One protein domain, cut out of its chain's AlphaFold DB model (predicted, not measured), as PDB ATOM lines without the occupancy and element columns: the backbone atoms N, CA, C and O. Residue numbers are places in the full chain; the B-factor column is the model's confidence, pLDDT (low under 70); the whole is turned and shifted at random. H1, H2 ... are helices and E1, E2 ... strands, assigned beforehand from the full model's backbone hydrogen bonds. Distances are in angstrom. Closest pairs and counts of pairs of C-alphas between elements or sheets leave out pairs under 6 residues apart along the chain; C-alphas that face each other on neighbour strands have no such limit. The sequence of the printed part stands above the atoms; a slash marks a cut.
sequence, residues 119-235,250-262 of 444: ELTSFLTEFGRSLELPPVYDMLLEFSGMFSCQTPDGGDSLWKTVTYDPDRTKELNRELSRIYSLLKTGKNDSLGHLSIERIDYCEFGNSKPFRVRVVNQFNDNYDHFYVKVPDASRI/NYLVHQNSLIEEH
ATOM      1  N   GLU A 119       0.660  -1.233  33.614       95.25
ATOM      2  CA  GLU A 119      -0.520  -1.929  34.122       95.25
ATOM      3  C   GLU A 119      -1.746  -1.645  33.248       95.25
ATOM      4  O   GLU A 119      -2.470  -2.578  32.893       95.25
ATOM      5  N   LEU A 120      -1.951  -0.387  32.836       95.88
ATOM      6  CA  LEU A 120      -3.032  -0.033  31.917       95.88
ATOM      7  C   LEU A 120      -2.808  -0.643  30.528       95.88
ATOM      8  O   LEU A 120      -3.747  -1.140  29.918       95.88
ATOM      9  N   THR A 121      -1.568  -0.692  30.046       94.94
ATOM     10  CA  THR A 121      -1.224  -1.366  28.781       94.94
ATOM     11  C   THR A 121      -1.559  -2.860  28.832       94.94
ATOM     12  O   THR A 121      -2.119  -3.415  27.881       94.94
ATOM     13  N   SER A 122      -1.264  -3.507  29.962       95.25
ATOM     14  CA  SER A 122      -1.589  -4.918  30.190       95.25
ATOM     15  C   SER A 122      -3.102  -5.139  30.188       95.25
ATOM     16  O   SER A 122      -3.583  -6.012  29.470       95.25
ATOM     17  N   PHE A 123      -3.854  -4.285  30.893       96.94
ATOM     18  CA  PHE A 123      -5.320  -4.287  30.878       96.94
ATOM     19  C   PHE A 123      -5.875  -4.125  29.453       96.94
ATOM     20  O   PHE A 123      -6.710  -4.907  29.003       96.94
ATOM     21  N   LEU A 124      -5.387  -3.134  28.701       96.56
ATOM     22  CA  LEU A 124      -5.850  -2.876  27.336       96.56
ATOM     23  C   LEU A 124      -5.590  -4.074  26.416       96.56
ATOM     24  O   LEU A 124      -6.406  -4.367  25.546       96.56
ATOM     25  N   THR A 125      -4.481  -4.783  26.611       95.19
ATOM     26  CA  THR A 125      -4.162  -5.998  25.850       95.19
ATOM     27  C   THR A 125      -5.084  -7.155  26.236       95.19
ATOM     28  O   THR A 125      -5.664  -7.788  25.356       95.19
ATOM     29  N   GLU A 126      -5.280  -7.390  27.536       95.69
ATOM     30  CA  GLU A 126      -6.158  -8.442  28.072       95.69
ATOM     31  C   GLU A 126      -7.594  -8.324  27.541       95.69
ATOM     32  O   GLU A 126      -8.195  -9.317  27.133       95.69
ATOM     33  N   PHE A 127      -8.126  -7.101  27.478       95.44
ATOM     34  CA  PHE A 127      -9.505  -6.845  27.063       95.44
ATOM     35  C   PHE A 127      -9.663  -6.452  25.585       95.44
ATOM     36  O   PHE A 127     -10.713  -5.929  25.203       95.44
ATOM     37  N   GLY A 128      -8.648  -6.705  24.750       93.31
ATOM     38  CA  GLY A 128      -8.730  -6.534  23.294       93.31
ATOM     39  C   GLY A 128      -8.855  -5.080  22.824       93.31
ATOM     40  O   GLY A 128      -9.415  -4.821  21.762       93.31
ATOM     41  N   ARG A 129      -8.366  -4.123  23.619       95.06
ATOM     42  CA  ARG A 129      -8.296  -2.690  23.282       95.06
ATOM     43  C   ARG A 129      -6.969  -2.292  22.648       95.06
ATOM     44  O   ARG A 129      -6.918  -1.284  21.949       95.06
ATOM     45  N   SER A 130      -5.909  -3.054  22.907       92.19
ATOM     46  CA  SER A 130      -4.592  -2.852  22.307       92.19
ATOM     47  C   SER A 130      -4.438  -3.728  21.067       92.19
ATOM     48  O   SER A 130      -4.528  -4.951  21.161       92.19
ATOM     49  N   LEU A 131      -4.215  -3.110  19.908       85.69
ATOM     50  CA  LEU A 131      -3.924  -3.792  18.642       85.69
ATOM     51  C   LEU A 131      -2.688  -3.166  18.008       85.69
ATOM     52  O   LEU A 131      -2.477  -1.968  18.154       85.69
ATOM     53  N   GLU A 132      -1.889  -3.944  17.280       86.06
ATOM     54  CA  GLU A 132      -0.760  -3.397  16.519       86.06
ATOM     55  C   GLU A 132      -1.253  -2.556  15.335       86.06
ATOM     56  O   GLU A 132      -1.847  -3.061  14.374       86.06
ATOM     57  N   LEU A 133      -1.012  -1.248  15.415       85.00
ATOM     58  CA  LEU A 133      -1.432  -0.254  14.432       85.00
ATOM     59  C   LEU A 133      -0.240   0.630  14.039       85.00
ATOM     60  O   LEU A 133       0.706   0.768  14.806       85.00
ATOM     61  N   PRO A 134      -0.248   1.257  12.854       85.62
ATOM     62  CA  PRO A 134       0.711   2.319  12.576       85.62
ATOM     63  C   PRO A 134       0.531   3.493  13.564       85.62
ATOM     64  O   PRO A 134      -0.563   3.648  14.120       85.62
ATOM     65  N   PRO A 135       1.561   4.335  13.777       88.12
ATOM     66  CA  PRO A 135       1.484   5.539  14.614       88.12
ATOM     67  C   PRO A 135       0.645   6.622  13.916       88.12
ATOM     68  O   PRO A 135       1.139   7.628  13.413       88.12
ATOM     69  N   VAL A 136      -0.658   6.373  13.820       92.12
ATOM     70  CA  VAL A 136      -1.576   7.114  12.946       92.12
ATOM     71  C   VAL A 136      -1.703   8.567  13.353       92.12
ATOM     72  O   VAL A 136      -1.827   9.419  12.481       92.12
ATOM     73  N   TYR A 137      -1.650   8.866  14.649       94.88
ATOM     74  CA  TYR A 137      -1.680  10.249  15.102       94.88
ATOM     75  C   TYR A 137      -0.499  11.057  14.537       94.88
ATOM     76  O   TYR A 137      -0.717  12.145  14.008       94.88
ATOM     77  N   ASP A 138       0.719  10.503  14.543       94.56
ATOM     78  CA  ASP A 138       1.888  11.170  13.953       94.56
ATOM     79  C   ASP A 138       1.753  11.307  12.437       94.56
ATOM     80  O   ASP A 138       1.984  12.385  11.897       94.56
ATOM     81  N   MET A 139       1.286  10.256  11.754       94.38
ATOM     82  CA  MET A 139       1.032  10.310  10.309       94.38
ATOM     83  C   MET A 139       0.024  11.408   9.939       94.38
ATOM     84  O   MET A 139       0.157  12.056   8.901       94.38
ATOM     85  N   LEU A 140      -0.998  11.623  10.774       96.31
ATOM     86  CA  LEU A 140      -2.021  12.644  10.561       96.31
ATOM     87  C   LEU A 140      -1.496  14.069  10.784       96.31
ATOM     88  O   LEU A 140      -2.037  14.997  10.183       96.31
ATOM     89  N   LEU A 141      -0.452  14.259  11.596       95.50
ATOM     90  CA  LEU A 141       0.168  15.570  11.824       95.50
ATOM     91  C   LEU A 141       0.968  16.079  10.614       95.50
ATOM     92  O   LEU A 141       1.229  17.275  10.528       95.50
ATOM     93  N   GLU A 142       1.313  15.215   9.659       94.94
ATOM     94  CA  GLU A 142       2.079  15.563   8.452       94.94
ATOM     95  C   GLU A 142       1.232  16.214   7.338       94.94
ATOM     96  O   GLU A 142       1.493  16.035   6.146       94.94
ATOM     97  N   PHE A 143       0.173  16.946   7.691       95.94
ATOM     98  CA  PHE A 143      -0.659  17.628   6.699       95.94
ATOM     99  C   PHE A 143       0.092  18.793   6.032       95.94
ATOM    100  O   PHE A 143       0.841  19.528   6.674       95.94
ATOM    101  N   SER A 144      -0.140  18.992   4.733       95.06
ATOM    102  CA  SER A 144       0.483  20.050   3.923       95.06
ATOM    103  C   SER A 144      -0.345  21.336   3.861       95.06
ATOM    104  O   SER A 144       0.165  22.396   3.498       95.06
ATOM    105  N   GLY A 145      -1.623  21.269   4.238       93.81
ATOM    106  CA  GLY A 145      -2.525  22.415   4.253       93.81
ATOM    107  C   GLY A 145      -3.714  22.205   5.182       93.81
ATOM    108  O   GLY A 145      -4.035  21.078   5.561       93.81
ATOM    109  N   MET A 146      -4.365  23.305   5.558       94.50
ATOM    110  CA  MET A 146      -5.586  23.284   6.359       94.50
ATOM    111  C   MET A 146      -6.512  24.443   5.983       94.50
ATOM    112  O   MET A 146      -6.043  25.534   5.657       94.50
ATOM    113  N   PHE A 147      -7.822  24.236   6.078       92.25
ATOM    114  CA  PHE A 147      -8.825  25.276   5.845       92.25
ATOM    115  C   PHE A 147      -9.991  25.157   6.830       92.25
ATOM    116  O   PHE A 147     -10.391  24.057   7.208       92.25
ATOM    117  N   SER A 148     -10.526  26.296   7.275       87.88
ATOM    118  CA  SER A 148     -11.613  26.328   8.260       87.88
ATOM    119  C   SER A 148     -12.903  25.735   7.701       87.88
ATOM    120  O   SER A 148     -13.316  26.061   6.588       87.88
ATOM    121  N   CYS A 149     -13.564  24.900   8.501       82.19
ATOM    122  CA  CYS A 149     -14.906  24.417   8.210       82.19
ATOM    123  C   CYS A 149     -15.942  25.373   8.796       82.19
ATOM    124  O   CYS A 149     -15.883  25.714   9.981       82.19
ATOM    125  N   GLN A 150     -16.927  25.748   7.986       80.06
ATOM    126  CA  GLN A 150     -18.102  26.464   8.464       80.06
ATOM    127  C   GLN A 150     -19.182  25.475   8.902       80.06
ATOM    128  O   GLN A 150     -19.371  24.411   8.311       80.06
ATOM    129  N   THR A 151     -19.876  25.839   9.968       75.00
ATOM    130  CA  THR A 151     -21.126  25.202  10.389       75.00
ATOM    131  C   THR A 151     -22.246  25.511   9.382       75.00
ATOM    132  O   THR A 151     -22.122  26.466   8.609       75.00
ATOM    133  N   PRO A 152     -23.342  24.726   9.344       73.75
ATOM    134  CA  PRO A 152     -24.459  24.970   8.424       73.75
ATOM    135  C   PRO A 152     -25.090  26.369   8.538       73.75
ATOM    136  O   PRO A 152     -25.625  26.885   7.562       73.75
ATOM    137  N   ASP A 153     -25.010  26.990   9.713       72.31
ATOM    138  CA  ASP A 153     -25.465  28.346  10.031       72.31
ATOM    139  C   ASP A 153     -24.418  29.439   9.730       72.31
ATOM    140  O   ASP A 153     -24.660  30.621   9.974       72.31
ATOM    141  N   GLY A 154     -23.268  29.071   9.154       73.81
ATOM    142  CA  GLY A 154     -22.216  29.997   8.724       73.81
ATOM    143  C   GLY A 154     -21.233  30.417   9.824       73.81
ATOM    144  O   GLY A 154     -20.348  31.232   9.563       73.81
ATOM    145  N   GLY A 155     -21.351  29.868  11.036       74.44
ATOM    146  CA  GLY A 155     -20.395  30.061  12.130       74.44
ATOM    147  C   GLY A 155     -19.120  29.218  11.982       74.44
ATOM    148  O   GLY A 155     -19.070  28.266  11.199       74.44
ATOM    149  N   ASP A 156     -18.082  29.535  12.757       77.19
ATOM    150  CA  ASP A 156     -16.846  28.743  12.801       77.19
ATOM    151  C   ASP A 156     -17.085  27.422  13.544       77.19
ATOM    152  O   ASP A 156     -17.517  27.415  14.697       77.19
ATOM    153  N   SER A 157     -16.809  26.293  12.889       79.19
ATOM    154  CA  SER A 157     -16.973  24.977  13.512       79.19
ATOM    155  C   SER A 157     -15.838  24.607  14.470       79.19
ATOM    156  O   SER A 157     -15.918  23.554  15.100       79.19
ATOM    157  N   LEU A 158     -14.772  25.418  14.557       85.31
ATOM    158  CA  LEU A 158     -13.501  25.132  15.246       85.31
ATOM    159  C   LEU A 158     -12.700  23.962  14.644       85.31
ATOM    160  O   LEU A 158     -11.548  23.739  15.020       85.31
ATOM    161  N   TRP A 159     -13.291  23.229  13.701       91.12
ATOM    162  CA  TRP A 159     -12.650  22.180  12.926       91.12
ATOM    163  C   TRP A 159     -12.047  22.764  11.652       91.12
ATOM    164  O   TRP A 159     -12.651  23.596  10.968       91.12
ATOM    165  N   LYS A 160     -10.859  22.283  11.296       93.44
ATOM    166  CA  LYS A 160     -10.177  22.629  10.052       93.44
ATOM    167  C   LYS A 160      -9.971  21.367   9.229       93.44
ATOM    168  O   LYS A 160      -9.350  20.431   9.720       93.44
ATOM    169  N   THR A 161     -10.467  21.318   7.999       95.38
ATOM    170  CA  THR A 161     -10.155  20.191   7.114       95.38
ATOM    171  C   THR A 161      -8.698  20.296   6.697       95.38
ATOM    172  O   THR A 161      -8.235  21.371   6.314       95.38
ATOM    173  N   VAL A 162      -7.981  19.184   6.798       96.75
ATOM    174  CA  VAL A 162      -6.561  19.087   6.464       96.75
ATOM    175  C   VAL A 162      -6.358  18.351   5.145       96.75
ATOM    176  O   VAL A 162      -7.138  17.473   4.774       96.75
ATOM    177  N   THR A 163      -5.304  18.725   4.426       96.56
ATOM    178  CA  THR A 163      -4.914  18.122   3.147       96.56
ATOM    179  C   THR A 163      -3.516  17.540   3.236       96.56
ATOM    180  O   THR A 163      -2.674  18.050   3.970       96.56
ATOM    181  N   TYR A 164      -3.260  16.506   2.443       97.06
ATOM    182  CA  TYR A 164      -1.979  15.812   2.388       97.06
ATOM    183  C   TYR A 164      -1.517  15.704   0.937       97.06
ATOM    184  O   TYR A 164      -2.322  15.797   0.007       97.06
ATOM    185  N   ASP A 165      -0.226  15.452   0.738       96.12
ATOM    186  CA  ASP A 165       0.299  15.144  -0.590       96.12
ATOM    187  C   ASP A 165      -0.341  13.858  -1.158       96.12
ATOM    188  O   ASP A 165      -0.803  13.004  -0.391       96.12
ATOM    189  N   PRO A 166      -0.397  13.676  -2.493       95.06
ATOM    190  CA  PRO A 166      -1.137  12.571  -3.108       95.06
ATOM    191  C   PRO A 166      -0.723  11.175  -2.626       95.06
ATOM    192  O   PRO A 166      -1.579  10.307  -2.441       95.06
ATOM    193  N   ASP A 167       0.571  10.950  -2.398       94.88
ATOM    194  CA  ASP A 167       1.073   9.655  -1.933       94.88
ATOM    195  C   ASP A 167       0.700   9.397  -0.470       94.88
ATOM    196  O   ASP A 167       0.181   8.325  -0.147       94.88
ATOM    197  N   ARG A 168       0.834  10.415   0.391       94.81
ATOM    198  CA  ARG A 168       0.395  10.348   1.793       94.81
ATOM    199  C   ARG A 168      -1.119  10.165   1.899       94.81
ATOM    200  O   ARG A 168      -1.586   9.393   2.728       94.81
ATOM    201  N   THR A 169      -1.890  10.797   1.015       95.19
ATOM    202  CA  THR A 169      -3.349  10.633   0.942       95.19
ATOM    203  C   THR A 169      -3.739   9.181   0.654       95.19
ATOM    204  O   THR A 169      -4.618   8.642   1.325       95.19
ATOM    205  N   LYS A 170      -3.081   8.516  -0.309       94.19
ATOM    206  CA  LYS A 170      -3.342   7.096  -0.624       94.19
ATOM    207  C   LYS A 170      -3.017   6.181   0.552       94.19
ATOM    208  O   LYS A 170      -3.770   5.254   0.838       94.19
ATOM    209  N   GLU A 171      -1.901   6.439   1.224       94.38
ATOM    210  CA  GLU A 171      -1.484   5.677   2.397       94.38
ATOM    211  C   GLU A 171      -2.459   5.850   3.565       94.38
ATOM    212  O   GLU A 171      -2.960   4.854   4.086       94.38
ATOM    213  N   LEU A 172      -2.795   7.094   3.923       95.62
ATOM    214  CA  LEU A 172      -3.772   7.394   4.971       95.62
ATOM    215  C   LEU A 172      -5.128   6.771   4.650       95.62
ATOM    216  O   LEU A 172      -5.744   6.177   5.527       95.62
ATOM    217  N   ASN A 173      -5.578   6.841   3.396       94.81
ATOM    218  CA  ASN A 173      -6.838   6.229   2.994       94.81
ATOM    219  C   ASN A 173      -6.844   4.714   3.267       94.81
ATOM    220  O   ASN A 173      -7.799   4.205   3.857       94.81
ATOM    221  N   ARG A 174      -5.754   4.012   2.928       92.38
ATOM    222  CA  ARG A 174      -5.594   2.576   3.199       92.38
ATOM    223  C   ARG A 174      -5.570   2.273   4.700       92.38
ATOM    224  O   ARG A 174      -6.340   1.429   5.155       92.38
ATOM    225  N   GLU A 175      -4.709   2.944   5.467       93.19
ATOM    226  CA  GLU A 175      -4.524   2.636   6.892       93.19
ATOM    227  C   GLU A 175      -5.742   3.021   7.740       93.19
ATOM    228  O   GLU A 175      -6.174   2.246   8.590       93.19
ATOM    229  N   LEU A 176      -6.358   4.175   7.479       95.19
ATOM    230  CA  LEU A 176      -7.546   4.623   8.209       95.19
ATOM    231  C   LEU A 176      -8.775   3.760   7.885       95.19
ATOM    232  O   LEU A 176      -9.550   3.454   8.789       95.19
ATOM    233  N   SER A 177      -8.936   3.299   6.638       93.75
ATOM    234  CA  SER A 177     -10.020   2.367   6.276       93.75
ATOM    235  C   SER A 177      -9.829   0.992   6.929       93.75
ATOM    236  O   SER A 177     -10.797   0.362   7.370       93.75
ATOM    237  N   ARG A 178      -8.573   0.540   7.058       92.06
ATOM    238  CA  ARG A 178      -8.207  -0.674   7.804       92.06
ATOM    239  C   ARG A 178      -8.529  -0.536   9.293       92.06
ATOM    240  O   ARG A 178      -9.173  -1.414   9.859       92.06
ATOM    241  N   ILE A 179      -8.140   0.579   9.911       93.12
ATOM    242  CA  ILE A 179      -8.431   0.887  11.320       93.12
ATOM    243  C   ILE A 179      -9.930   0.950  11.574       93.12
ATOM    244  O   ILE A 179     -10.406   0.373  12.545       93.12
ATOM    245  N   TYR A 180     -10.681   1.597  10.688       93.56
ATOM    246  CA  TYR A 180     -12.132   1.638  10.783       93.56
ATOM    247  C   TYR A 180     -12.749   0.230  10.746       93.56
ATOM    248  O   TYR A 180     -13.609  -0.098  11.565       93.56
ATOM    249  N   SER A 181     -12.265  -0.634   9.847       91.19
ATOM    250  CA  SER A 181     -12.729  -2.024   9.741       91.19
ATOM    251  C   SER A 181     -12.420  -2.822  11.014       91.19
ATOM    252  O   SER A 181     -13.301  -3.516  11.531       91.19
ATOM    253  N   LEU A 182     -11.217  -2.654  11.578       91.25
ATOM    254  CA  LEU A 182     -10.822  -3.237  12.865       91.25
ATOM    255  C   LEU A 182     -11.696  -2.734  14.017       91.25
ATOM    256  O   LEU A 182     -12.181  -3.539  14.806       91.25
ATOM    257  N   LEU A 183     -11.940  -1.426  14.090       92.38
ATOM    258  CA  LEU A 183     -12.757  -0.801  15.131       92.38
ATOM    259  C   LEU A 183     -14.200  -1.330  15.121       92.38
ATOM    260  O   LEU A 183     -14.769  -1.567  16.182       92.38
ATOM    261  N   LYS A 184     -14.782  -1.536  13.932       89.50
ATOM    262  CA  LYS A 184     -16.180  -1.979  13.774       89.50
ATOM    263  C   LYS A 184     -16.368  -3.490  13.869       89.50
ATOM    264  O   LYS A 184     -17.410  -3.940  14.336       89.50
ATOM    265  N   THR A 185     -15.412  -4.281  13.384       86.06
ATOM    266  CA  THR A 185     -15.600  -5.736  13.203       86.06
ATOM    267  C   THR A 185     -14.608  -6.598  13.978       86.06
ATOM    268  O   THR A 185     -14.782  -7.815  14.037       86.06
ATOM    269  N   GLY A 186     -13.548  -6.005  14.533       81.94
ATOM    270  CA  GLY A 186     -12.410  -6.731  15.101       81.94
ATOM    271  C   GLY A 186     -11.568  -7.481  14.061       81.94
ATOM    272  O   GLY A 186     -10.617  -8.166  14.431       81.94
ATOM    273  N   LYS A 187     -11.901  -7.382  12.765       77.81
ATOM    274  CA  LYS A 187     -11.205  -8.073  11.676       77.81
ATOM    275  C   LYS A 187     -10.381  -7.109  10.844       77.81
ATOM    276  O   LYS A 187     -10.793  -5.989  10.553       77.81
ATOM    277  N   ASN A 188      -9.215  -7.590  10.429       70.31
ATOM    278  CA  ASN A 188      -8.285  -6.860   9.577       70.31
ATOM    279  C   ASN A 188      -8.632  -7.036   8.090       70.31
ATOM    280  O   ASN A 188      -7.759  -7.337   7.277       70.31
ATOM    281  N   ASP A 189      -9.909  -6.900   7.743       70.06
ATOM    282  CA  ASP A 189     -10.359  -7.035   6.364       70.06
ATOM    283  C   ASP A 189     -10.326  -5.650   5.715       70.06
ATOM    284  O   ASP A 189     -11.020  -4.731   6.149       70.06
ATOM    285  N   SER A 190      -9.508  -5.475   4.674       60.59
ATOM    286  CA  SER A 190      -9.568  -4.266   3.852       60.59
ATOM    287  C   SER A 190     -10.875  -4.288   3.064       60.59
ATOM    288  O   SER A 190     -10.981  -4.930   2.014       60.59
ATOM    289  N   LEU A 191     -11.892  -3.608   3.580       68.06
ATOM    290  CA  LEU A 191     -13.147  -3.422   2.876       68.06
ATOM    291  C   LEU A 191     -12.895  -2.454   1.715       68.06
ATOM    292  O   LEU A 191     -12.927  -1.245   1.895       68.06
ATOM    293  N   GLY A 192     -12.626  -2.986   0.516       75.06
ATOM    294  CA  GLY A 192     -12.296  -2.190  -0.679       75.06
ATOM    295  C   GLY A 192     -13.384  -1.206  -1.136       75.06
ATOM    296  O   GLY A 192     -13.170  -0.463  -2.084       75.06
ATOM    297  N   HIS A 193     -14.538  -1.210  -0.470       84.06
ATOM    298  CA  HIS A 193     -15.644  -0.282  -0.676       84.06
ATOM    299  C   HIS A 193     -15.656   0.889   0.316       84.06
ATOM    300  O   HIS A 193     -16.527   1.748   0.222       84.06
ATOM    301  N   LEU A 194     -14.750   0.916   1.294       90.94
ATOM    302  CA  LEU A 194     -14.603   2.038   2.212       90.94
ATOM    303  C   LEU A 194     -13.530   2.995   1.707       90.94
ATOM    304  O   LEU A 194     -12.480   2.574   1.223       90.94
ATOM    305  N   SER A 195     -13.781   4.289   1.865       92.88
ATOM    306  CA  SER A 195     -12.788   5.324   1.600       92.88
ATOM    307  C   SER A 195     -12.884   6.462   2.598       92.88
ATOM    308  O   SER A 195     -13.959   6.788   3.098       92.88
ATOM    309  N   ILE A 196     -11.750   7.107   2.847       96.06
ATOM    310  CA  ILE A 196     -11.687   8.336   3.631       96.06
ATOM    311  C   ILE A 196     -12.056   9.508   2.733       96.06
ATOM    312  O   ILE A 196     -11.353   9.789   1.764       96.06
ATOM    313  N   GLU A 197     -13.159  10.173   3.062       94.81
ATOM    314  CA  GLU A 197     -13.633  11.349   2.330       94.81
ATOM    315  C   GLU A 197     -12.995  12.627   2.872       94.81
ATOM    316  O   GLU A 197     -12.610  13.509   2.106       94.81
ATOM    317  N   ARG A 198     -12.878  12.738   4.201       94.88
ATOM    318  CA  ARG A 198     -12.414  13.967   4.848       94.88
ATOM    319  C   ARG A 198     -11.724  13.693   6.175       94.88
ATOM    320  O   ARG A 198     -12.146  12.821   6.932       94.88
ATOM    321  N   ILE A 199     -10.696  14.482   6.467       97.44
ATOM    322  CA  ILE A 199     -10.011  14.506   7.758       97.44
ATOM    323  C   ILE A 199     -10.085  15.940   8.278       97.44
ATOM    324  O   ILE A 199      -9.642  16.873   7.610       97.44
ATOM    325  N   ASP A 200     -10.656  16.106   9.465       96.25
ATOM    326  CA  ASP A 200     -10.770  17.384  10.154       96.25
ATOM    327  C   ASP A 200      -9.867  17.381  11.395       96.25
ATOM    328  O   ASP A 200      -9.833  16.406  12.140       96.25
ATOM    329  N   TYR A 201      -9.165  18.477  11.650       96.00
ATOM    330  CA  TYR A 201      -8.274  18.678  12.788       96.00
ATOM    331  C   TYR A 201      -8.794  19.808  13.679       96.00
ATOM    332  O   TYR A 201      -9.210  20.860  13.185       96.00
ATOM    333  N   CYS A 202      -8.778  19.595  14.993       92.06
ATOM    334  CA  CYS A 202      -9.184  20.593  15.978       92.06
ATOM    335  C   CYS A 202      -7.966  21.105  16.755       92.06
ATOM    336  O   CYS A 202      -7.358  20.376  17.535       92.06
ATOM    337  N   GLU A 203      -7.636  22.387  16.593       83.19
ATOM    338  CA  GLU A 203      -6.481  23.015  17.258       83.19
ATOM    339  C   GLU A 203      -6.714  23.327  18.741       83.19
ATOM    340  O   GLU A 203      -5.760  23.436  19.514       83.19
ATOM    341  N   PHE A 204      -7.977  23.497  19.134       77.44
ATOM    342  CA  PHE A 204      -8.356  24.006  20.452       77.44
ATOM    343  C   PHE A 204      -8.533  22.902  21.503       77.44
ATOM    344  O   PHE A 204      -8.428  23.170  22.700       77.44
ATOM    345  N   GLY A 205      -8.771  21.660  21.073       74.12
ATOM    346  CA  GLY A 205      -8.939  20.520  21.974       74.12
ATOM    347  C   GLY A 205      -7.663  20.199  22.757       74.12
ATOM    348  O   GLY A 205      -6.553  20.360  22.251       74.12
ATOM    349  N   ASN A 206      -7.806  19.704  23.990       75.00
ATOM    350  CA  ASN A 206      -6.669  19.297  24.829       75.00
ATOM    351  C   ASN A 206      -5.779  18.262  24.138       75.00
ATOM    352  O   ASN A 206      -4.563  18.415  24.128       75.00
ATOM    353  N   SER A 207      -6.400  17.266  23.510       80.50
ATOM    354  CA  SER A 207      -5.725  16.192  22.775       80.50
ATOM    355  C   SER A 207      -5.514  16.498  21.293       80.50
ATOM    356  O   SER A 207      -5.073  15.611  20.570       80.50
ATOM    357  N   LYS A 208      -5.852  17.722  20.847       89.31
ATOM    358  CA  LYS A 208      -5.816  18.164  19.441       89.31
ATOM    359  C   LYS A 208      -6.348  17.087  18.477       89.31
ATOM    360  O   LYS A 208      -5.605  16.554  17.657       89.31
ATOM    361  N   PRO A 209      -7.624  16.692  18.631       94.12
ATOM    362  CA  PRO A 209      -8.141  15.493  17.994       94.12
ATOM    363  C   PRO A 209      -8.280  15.664  16.479       94.12
ATOM    364  O   PRO A 209      -8.622  16.743  15.984       94.12
ATOM    365  N   PHE A 210      -8.125  14.555  15.764       97.19
ATOM    366  CA  PHE A 210      -8.563  14.405  14.384       97.19
ATOM    367  C   PHE A 210      -9.928  13.722  14.342       97.19
ATOM    368  O   PHE A 210     -10.181  12.782  15.094       97.19
ATOM    369  N   ARG A 211     -10.801  14.167  13.444       96.38
ATOM    370  CA  ARG A 211     -12.062  13.518  13.086       96.38
ATOM    371  C   ARG A 211     -11.950  13.031  11.651       96.38
ATOM    372  O   ARG A 211     -11.744  13.824  10.738       96.38
ATOM    373  N   VAL A 212     -12.116  11.734  11.459       97.50
ATOM    374  CA  VAL A 212     -12.009  11.078  10.157       97.50
ATOM    375  C   VAL A 212     -13.406  10.686   9.699       97.50
ATOM    376  O   VAL A 212     -14.121   9.997  10.426       97.50
ATOM    377  N   ARG A 213     -13.795  11.134   8.504       96.31
ATOM    378  CA  ARG A 213     -15.054  10.779   7.848       96.31
ATOM    379  C   ARG A 213     -14.805   9.657   6.846       96.31
ATOM    380  O   ARG A 213     -14.081   9.840   5.864       96.31
ATOM    381  N   VAL A 214     -15.410   8.507   7.113       95.06
ATOM    382  CA  VAL A 214     -15.338   7.305   6.277       95.06
ATOM    383  C   VAL A 214     -16.647   7.179   5.523       95.06
ATOM    384  O   VAL A 214     -17.705   7.286   6.132       95.06
ATOM    385  N   VAL A 215     -16.581   6.935   4.221       94.31
ATOM    386  CA  VAL A 215     -17.754   6.714   3.372       94.31
ATOM    387  C   VAL A 215     -17.730   5.308   2.799       94.31
ATOM    388  O   VAL A 215     -16.672   4.783   2.442       94.31
ATOM    389  N   ASN A 216     -18.907   4.701   2.705       90.44
ATOM    390  CA  ASN A 216     -19.125   3.466   1.975       90.44
ATOM    391  C   ASN A 216     -19.537   3.798   0.537       90.44
ATOM    392  O   ASN A 216     -20.617   4.329   0.292       90.44
ATOM    393  N   GLN A 217     -18.687   3.432  -0.416       87.81
ATOM    394  CA  GLN A 217     -18.851   3.733  -1.840       87.81
ATOM    395  C   GLN A 217     -20.066   3.052  -2.486       87.81
ATOM    396  O   GLN A 217     -20.432   3.401  -3.604       87.81
ATOM    397  N   PHE A 218     -20.680   2.063  -1.831       88.00
ATOM    398  CA  PHE A 218     -21.836   1.353  -2.381       88.00
ATOM    399  C   PHE A 218     -23.184   1.962  -2.003       88.00
ATOM    400  O   PHE A 218     -24.168   1.685  -2.684       88.00
ATOM    401  N   ASN A 219     -23.268   2.720  -0.910       83.81
ATOM    402  CA  ASN A 219     -24.550   3.221  -0.407       83.81
ATOM    403  C   ASN A 219     -24.499   4.657   0.130       83.81
ATOM    404  O   ASN A 219     -25.474   5.084   0.742       83.81
ATOM    405  N   ASP A 220     -23.388   5.371  -0.073       79.50
ATOM    406  CA  ASP A 220     -23.139   6.744   0.391       79.50
ATOM    407  C   ASP A 220     -23.354   6.959   1.902       79.50
ATOM    408  O   ASP A 220     -23.395   8.092   2.390       79.50
ATOM    409  N   ASN A 221     -23.443   5.872   2.678       89.06
ATOM    410  CA  ASN A 221     -23.462   5.961   4.127       89.06
ATOM    411  C   ASN A 221     -22.083   6.392   4.607       89.06
ATOM    412  O   ASN A 221     -21.054   5.921   4.115       89.06
ATOM    413  N   TYR A 222     -22.078   7.265   5.604       92.00
ATOM    414  CA  TYR A 222     -20.859   7.762   6.205       92.00
ATOM    415  C   TYR A 222     -20.857   7.527   7.705       92.00
ATOM    416  O   TYR A 222     -21.879   7.610   8.382       92.00
ATOM    417  N   ASP A 223     -19.661   7.306   8.220       94.12
ATOM    418  CA  ASP A 223     -19.374   7.163   9.631       94.12
ATOM    419  C   ASP A 223     -18.212   8.079  10.003       94.12
ATOM    420  O   ASP A 223     -17.448   8.552   9.154       94.12
ATOM    421  N   HIS A 224     -18.075   8.332  11.301       95.50
ATOM    422  CA  HIS A 224     -16.943   9.071  11.834       95.50
ATOM    423  C   HIS A 224     -16.228   8.255  12.901       95.50
ATOM    424  O   HIS A 224     -16.835   7.492  13.654       95.50
ATOM    425  N   PHE A 225     -14.926   8.471  12.999       97.06
ATOM    426  CA  PHE A 225     -14.142   8.091  14.164       97.06
ATOM    427  C   PHE A 225     -13.130   9.192  14.467       97.06
ATOM    428  O   PHE A 225     -12.872  10.070  13.637       97.06
ATOM    429  N   TYR A 226     -12.584   9.170  15.675       96.69
ATOM    430  CA  TYR A 226     -11.648  10.177  16.149       96.69
ATOM    431  C   TYR A 226     -10.294   9.550  16.425       96.69
ATOM    432  O   TYR A 226     -10.237   8.436  16.934       96.69
ATOM    433  N   VAL A 227      -9.221  10.278  16.127       96.88
ATOM    434  CA  VAL A 227      -7.851   9.911  16.500       96.88
ATOM    435  C   VAL A 227      -7.315  10.986  17.433       96.88
ATOM    436  O   VAL A 227      -7.378  12.176  17.119       96.88
ATOM    437  N   LYS A 228      -6.828  10.581  18.600       95.06
ATOM    438  CA  LYS A 228      -6.389  11.469  19.678       95.06
ATOM    439  C   LYS A 228      -5.079  10.982  20.272       95.06
ATOM    440  O   LYS A 228      -4.773   9.793  20.203       95.06
ATOM    441  N   VAL A 229      -4.369  11.881  20.945       93.00
ATOM    442  CA  VAL A 229      -3.327  11.473  21.894       93.00
ATOM    443  C   VAL A 229      -3.994  10.730  23.062       93.00
ATOM    444  O   VAL A 229      -4.984  11.239  23.601       93.00
ATOM    445  N   PRO A 230      -3.502   9.543  23.454       92.38
ATOM    446  CA  PRO A 230      -4.053   8.805  24.576       92.38
ATOM    447  C   PRO A 230      -3.816   9.531  25.901       92.38
ATOM    448  O   PRO A 230      -2.749  10.088  26.148       92.38
ATOM    449  N   ASP A 231      -4.814   9.455  26.774       93.50
ATOM    450  CA  ASP A 231      -4.761   9.914  28.158       93.50
ATOM    451  C   ASP A 231      -5.342   8.819  29.056       93.50
ATOM    452  O   ASP A 231      -6.445   8.324  28.804       93.50
ATOM    453  N   ALA A 232      -4.614   8.437  30.106       94.50
ATOM    454  CA  ALA A 232      -5.022   7.350  30.990       94.50
ATOM    455  C   ALA A 232      -6.373   7.634  31.660       94.50
ATOM    456  O   ALA A 232      -7.233   6.759  31.706       94.50
ATOM    457  N   SER A 233      -6.602   8.868  32.123       93.75
ATOM    458  CA  SER A 233      -7.874   9.257  32.751       93.75
ATOM    459  C   SER A 233      -9.049   9.140  31.773       93.75
ATOM    460  O   SER A 233     -10.057   8.525  32.127       93.75
ATOM    461  N   ARG A 234      -8.891   9.591  30.519       95.06
ATOM    462  CA  ARG A 234      -9.889   9.360  29.463       95.06
ATOM    463  C   ARG A 234     -10.179   7.872  29.259       95.06
ATOM    464  O   ARG A 234     -11.342   7.483  29.204       95.06
ATOM    465  N   ILE A 235      -9.142   7.036  29.178       96.94
ATOM    466  CA  ILE A 235      -9.284   5.583  28.986       96.94
ATOM    467  C   ILE A 235     -10.050   4.938  30.147       96.94
ATOM    468  O   ILE A 235     -10.961   4.146  29.903       96.94
ATOM    469  N   ASN A 250     -16.704   1.669  21.804       94.75
ATOM    470  CA  ASN A 250     -15.684   1.048  20.971       94.75
ATOM    471  C   ASN A 250     -14.542   2.031  20.762       94.75
ATOM    472  O   ASN A 250     -14.732   3.151  20.283       94.75
ATOM    473  N   TYR A 251     -13.352   1.590  21.136       96.81
ATOM    474  CA  TYR A 251     -12.124   2.326  20.929       96.81
ATOM    475  C   TYR A 251     -10.952   1.345  20.859       96.81
ATOM    476  O   TYR A 251     -11.056   0.207  21.331       96.81
ATOM    477  N   LEU A 252      -9.850   1.803  20.277       96.25
ATOM    478  CA  LEU A 252      -8.580   1.096  20.183       96.25
ATOM    479  C   LEU A 252      -7.453   2.016  20.643       96.25
ATOM    480  O   LEU A 252      -7.524   3.231  20.472       96.25
ATOM    481  N   VAL A 253      -6.403   1.433  21.208       94.94
ATOM    482  CA  VAL A 253      -5.205   2.153  21.638       94.94
ATOM    483  C   VAL A 253      -3.983   1.468  21.054       94.94
ATOM    484  O   VAL A 253      -3.843   0.252  21.149       94.94
ATOM    485  N   HIS A 254      -3.077   2.250  20.477       89.81
ATOM    486  CA  HIS A 254      -1.755   1.772  20.107       89.81
ATOM    487  C   HIS A 254      -0.735   2.901  20.181       89.81
ATOM    488  O   HIS A 254      -0.949   3.954  19.584       89.81
ATOM    489  N   GLN A 255       0.382   2.669  20.876       84.88
ATOM    490  CA  GLN A 255       1.443   3.665  21.066       84.88
ATOM    491  C   GLN A 255       0.864   5.021  21.516       84.88
ATOM    492  O   GLN A 255       0.274   5.116  22.589       84.88
ATOM    493  N   ASN A 256       0.996   6.056  20.687       88.19
ATOM    494  CA  ASN A 256       0.521   7.415  20.929       88.19
ATOM    495  C   ASN A 256      -0.829   7.729  20.260       88.19
ATOM    496  O   ASN A 256      -1.170   8.898  20.088       88.19
ATOM    497  N   SER A 257      -1.593   6.710  19.870       93.25
ATOM    498  CA  SER A 257      -2.865   6.860  19.165       93.25
ATOM    499  C   SER A 257      -4.003   6.193  19.939       93.25
ATOM    500  O   SER A 257      -4.018   4.979  20.137       93.25
ATOM    501  N   LEU A 258      -4.984   6.995  20.344       95.69
ATOM    502  CA  LEU A 258      -6.302   6.567  20.806       95.69
ATOM    503  C   LEU A 258      -7.303   6.784  19.667       95.69
ATOM    504  O   LEU A 258      -7.479   7.907  19.198       95.69
ATOM    505  N   ILE A 259      -7.958   5.714  19.230       96.94
ATOM    506  CA  ILE A 259      -8.948   5.719  18.153       96.94
ATOM    507  C   ILE A 259     -10.319   5.439  18.756       96.94
ATOM    508  O   ILE A 259     -10.522   4.372  19.322       96.94
ATOM    509  N   GLU A 260     -11.266   6.358  18.619       96.38
ATOM    510  CA  GLU A 260     -12.597   6.255  19.228       96.38
ATOM    511  C   GLU A 260     -13.695   6.269  18.169       96.38
ATOM    512  O   GLU A 260     -13.701   7.121  17.277       96.38
ATOM    513  N   GLU A 261     -14.660   5.359  18.289       95.88
ATOM    514  CA  GLU A 261     -15.865   5.402  17.466       95.88
ATOM    515  C   GLU A 261     -16.695   6.649  17.797       95.88
ATOM    516  O   GLU A 261     -16.788   7.075  18.952       95.88
ATOM    517  N   HIS A 262     -17.320   7.247  16.784       94.62
ATOM    518  CA  HIS A 262     -18.242   8.349  17.011       94.62
ATOM    519  C   HIS A 262     -19.470   7.910  17.819       94.62
ATOM    520  O   HIS A 262     -20.169   6.957  17.479       94.62
TER     521      HIS A 262
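Overview. This is residues 119 to 235 and 250 to 262 of the 444 residues of an uncharacterized protein of Verrucomicrobia bacterium (UniProt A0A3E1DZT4). A strongly twisted sheet of seven strands curls round one long helix, H3, with the short H2 tucked beside the strands. The E1 and E2 hairpin at one end of the sheet and the small helix H1 beyond the other end make the longest axis, while H4 lies near H1. The printed part has 130 residues, with four named helices and seven named strands in the order H1 H2 E1 E2 H3 E3 E4 E5 H4 E6 E7. The sheet, in the order E1 E2 E3 E4 E5 E7 E6, is antiparallel throughout, and the class is mixed, helices and strands. The whole is compact, with a radius of gyration of the C-alphas of 14.8 A and spans of 45 by 35 by 28 A.

Along the chain. H1, residues 119 to 126, begins at C-alpha 119 (-0.520, -1.929, 34.122). H2 holds residues 136 to 141, E1 residues 145 to 150 and E2 residues 156 to 163, which bends by 54 degrees at residue 159. H3, residues 166 to 185, is 28.5 A long and begins at C-alpha 166 (-1.137, 12.571, -3.108). E3, residues 194 to 202, is 23.7 A long and bends by 51 degrees at residue 197. E4 holds residues 210 to 216, E5 residues 222 to 228, H4 residues 232 to 235 and E6 residues 251 to 254. E7, residues 257 to 261, ends at C-alpha 261 (-15.865, 5.402, 17.466).

Arrangement. H1 only grazes the sheet, with residues 121 to 125. H2 is on the sheet, at the sheet's level with a height of 3.3 A; its closest C-alphas to E7 are Tyr 137 and Ser 257, 5.4 A. E1 and E2 form a hairpin, with N 147 and O 161 at 2.9 A. E2 and E3 are antiparallel neighbours, with N 160 and O 201 within hydrogen-bond range at 2.9 A. The sheet curls round H3, whose C-alpha 173 is 5.3 A from C-alpha 196 of E3. H2 and H3 are close but not clearly touching, opposite ways at a tilt of 37 degrees, only just steep. E3, E4 and E5 form a meander, each strand the antiparallel neighbour of the one before, with N 200 and O 211 at 2.8 A and N 212 and O 225 at 2.8 A. H4 only grazes the sheet, with residues 234 to 235. N 226 and O 260 of E5 and E7 are 2.8 A apart, as are N 252 and O 259 of the hairpin E6 and E7. In H1, H2 and H3 every O i to N i+4 pair is within hydrogen-bond range; H4 is too short for one.

Size, cuts and confidence. The two farthest C-alphas, Glu 119 and Gly 154, are 46.2 A apart. Residues 236 to 249 are not printed, and C-alphas 235 and 250 are 11.2 A apart across the cut. Of the links printed whole, none is long. The mean pLDDT of the printed part is 90.4, with residues 190 to 191 under 70.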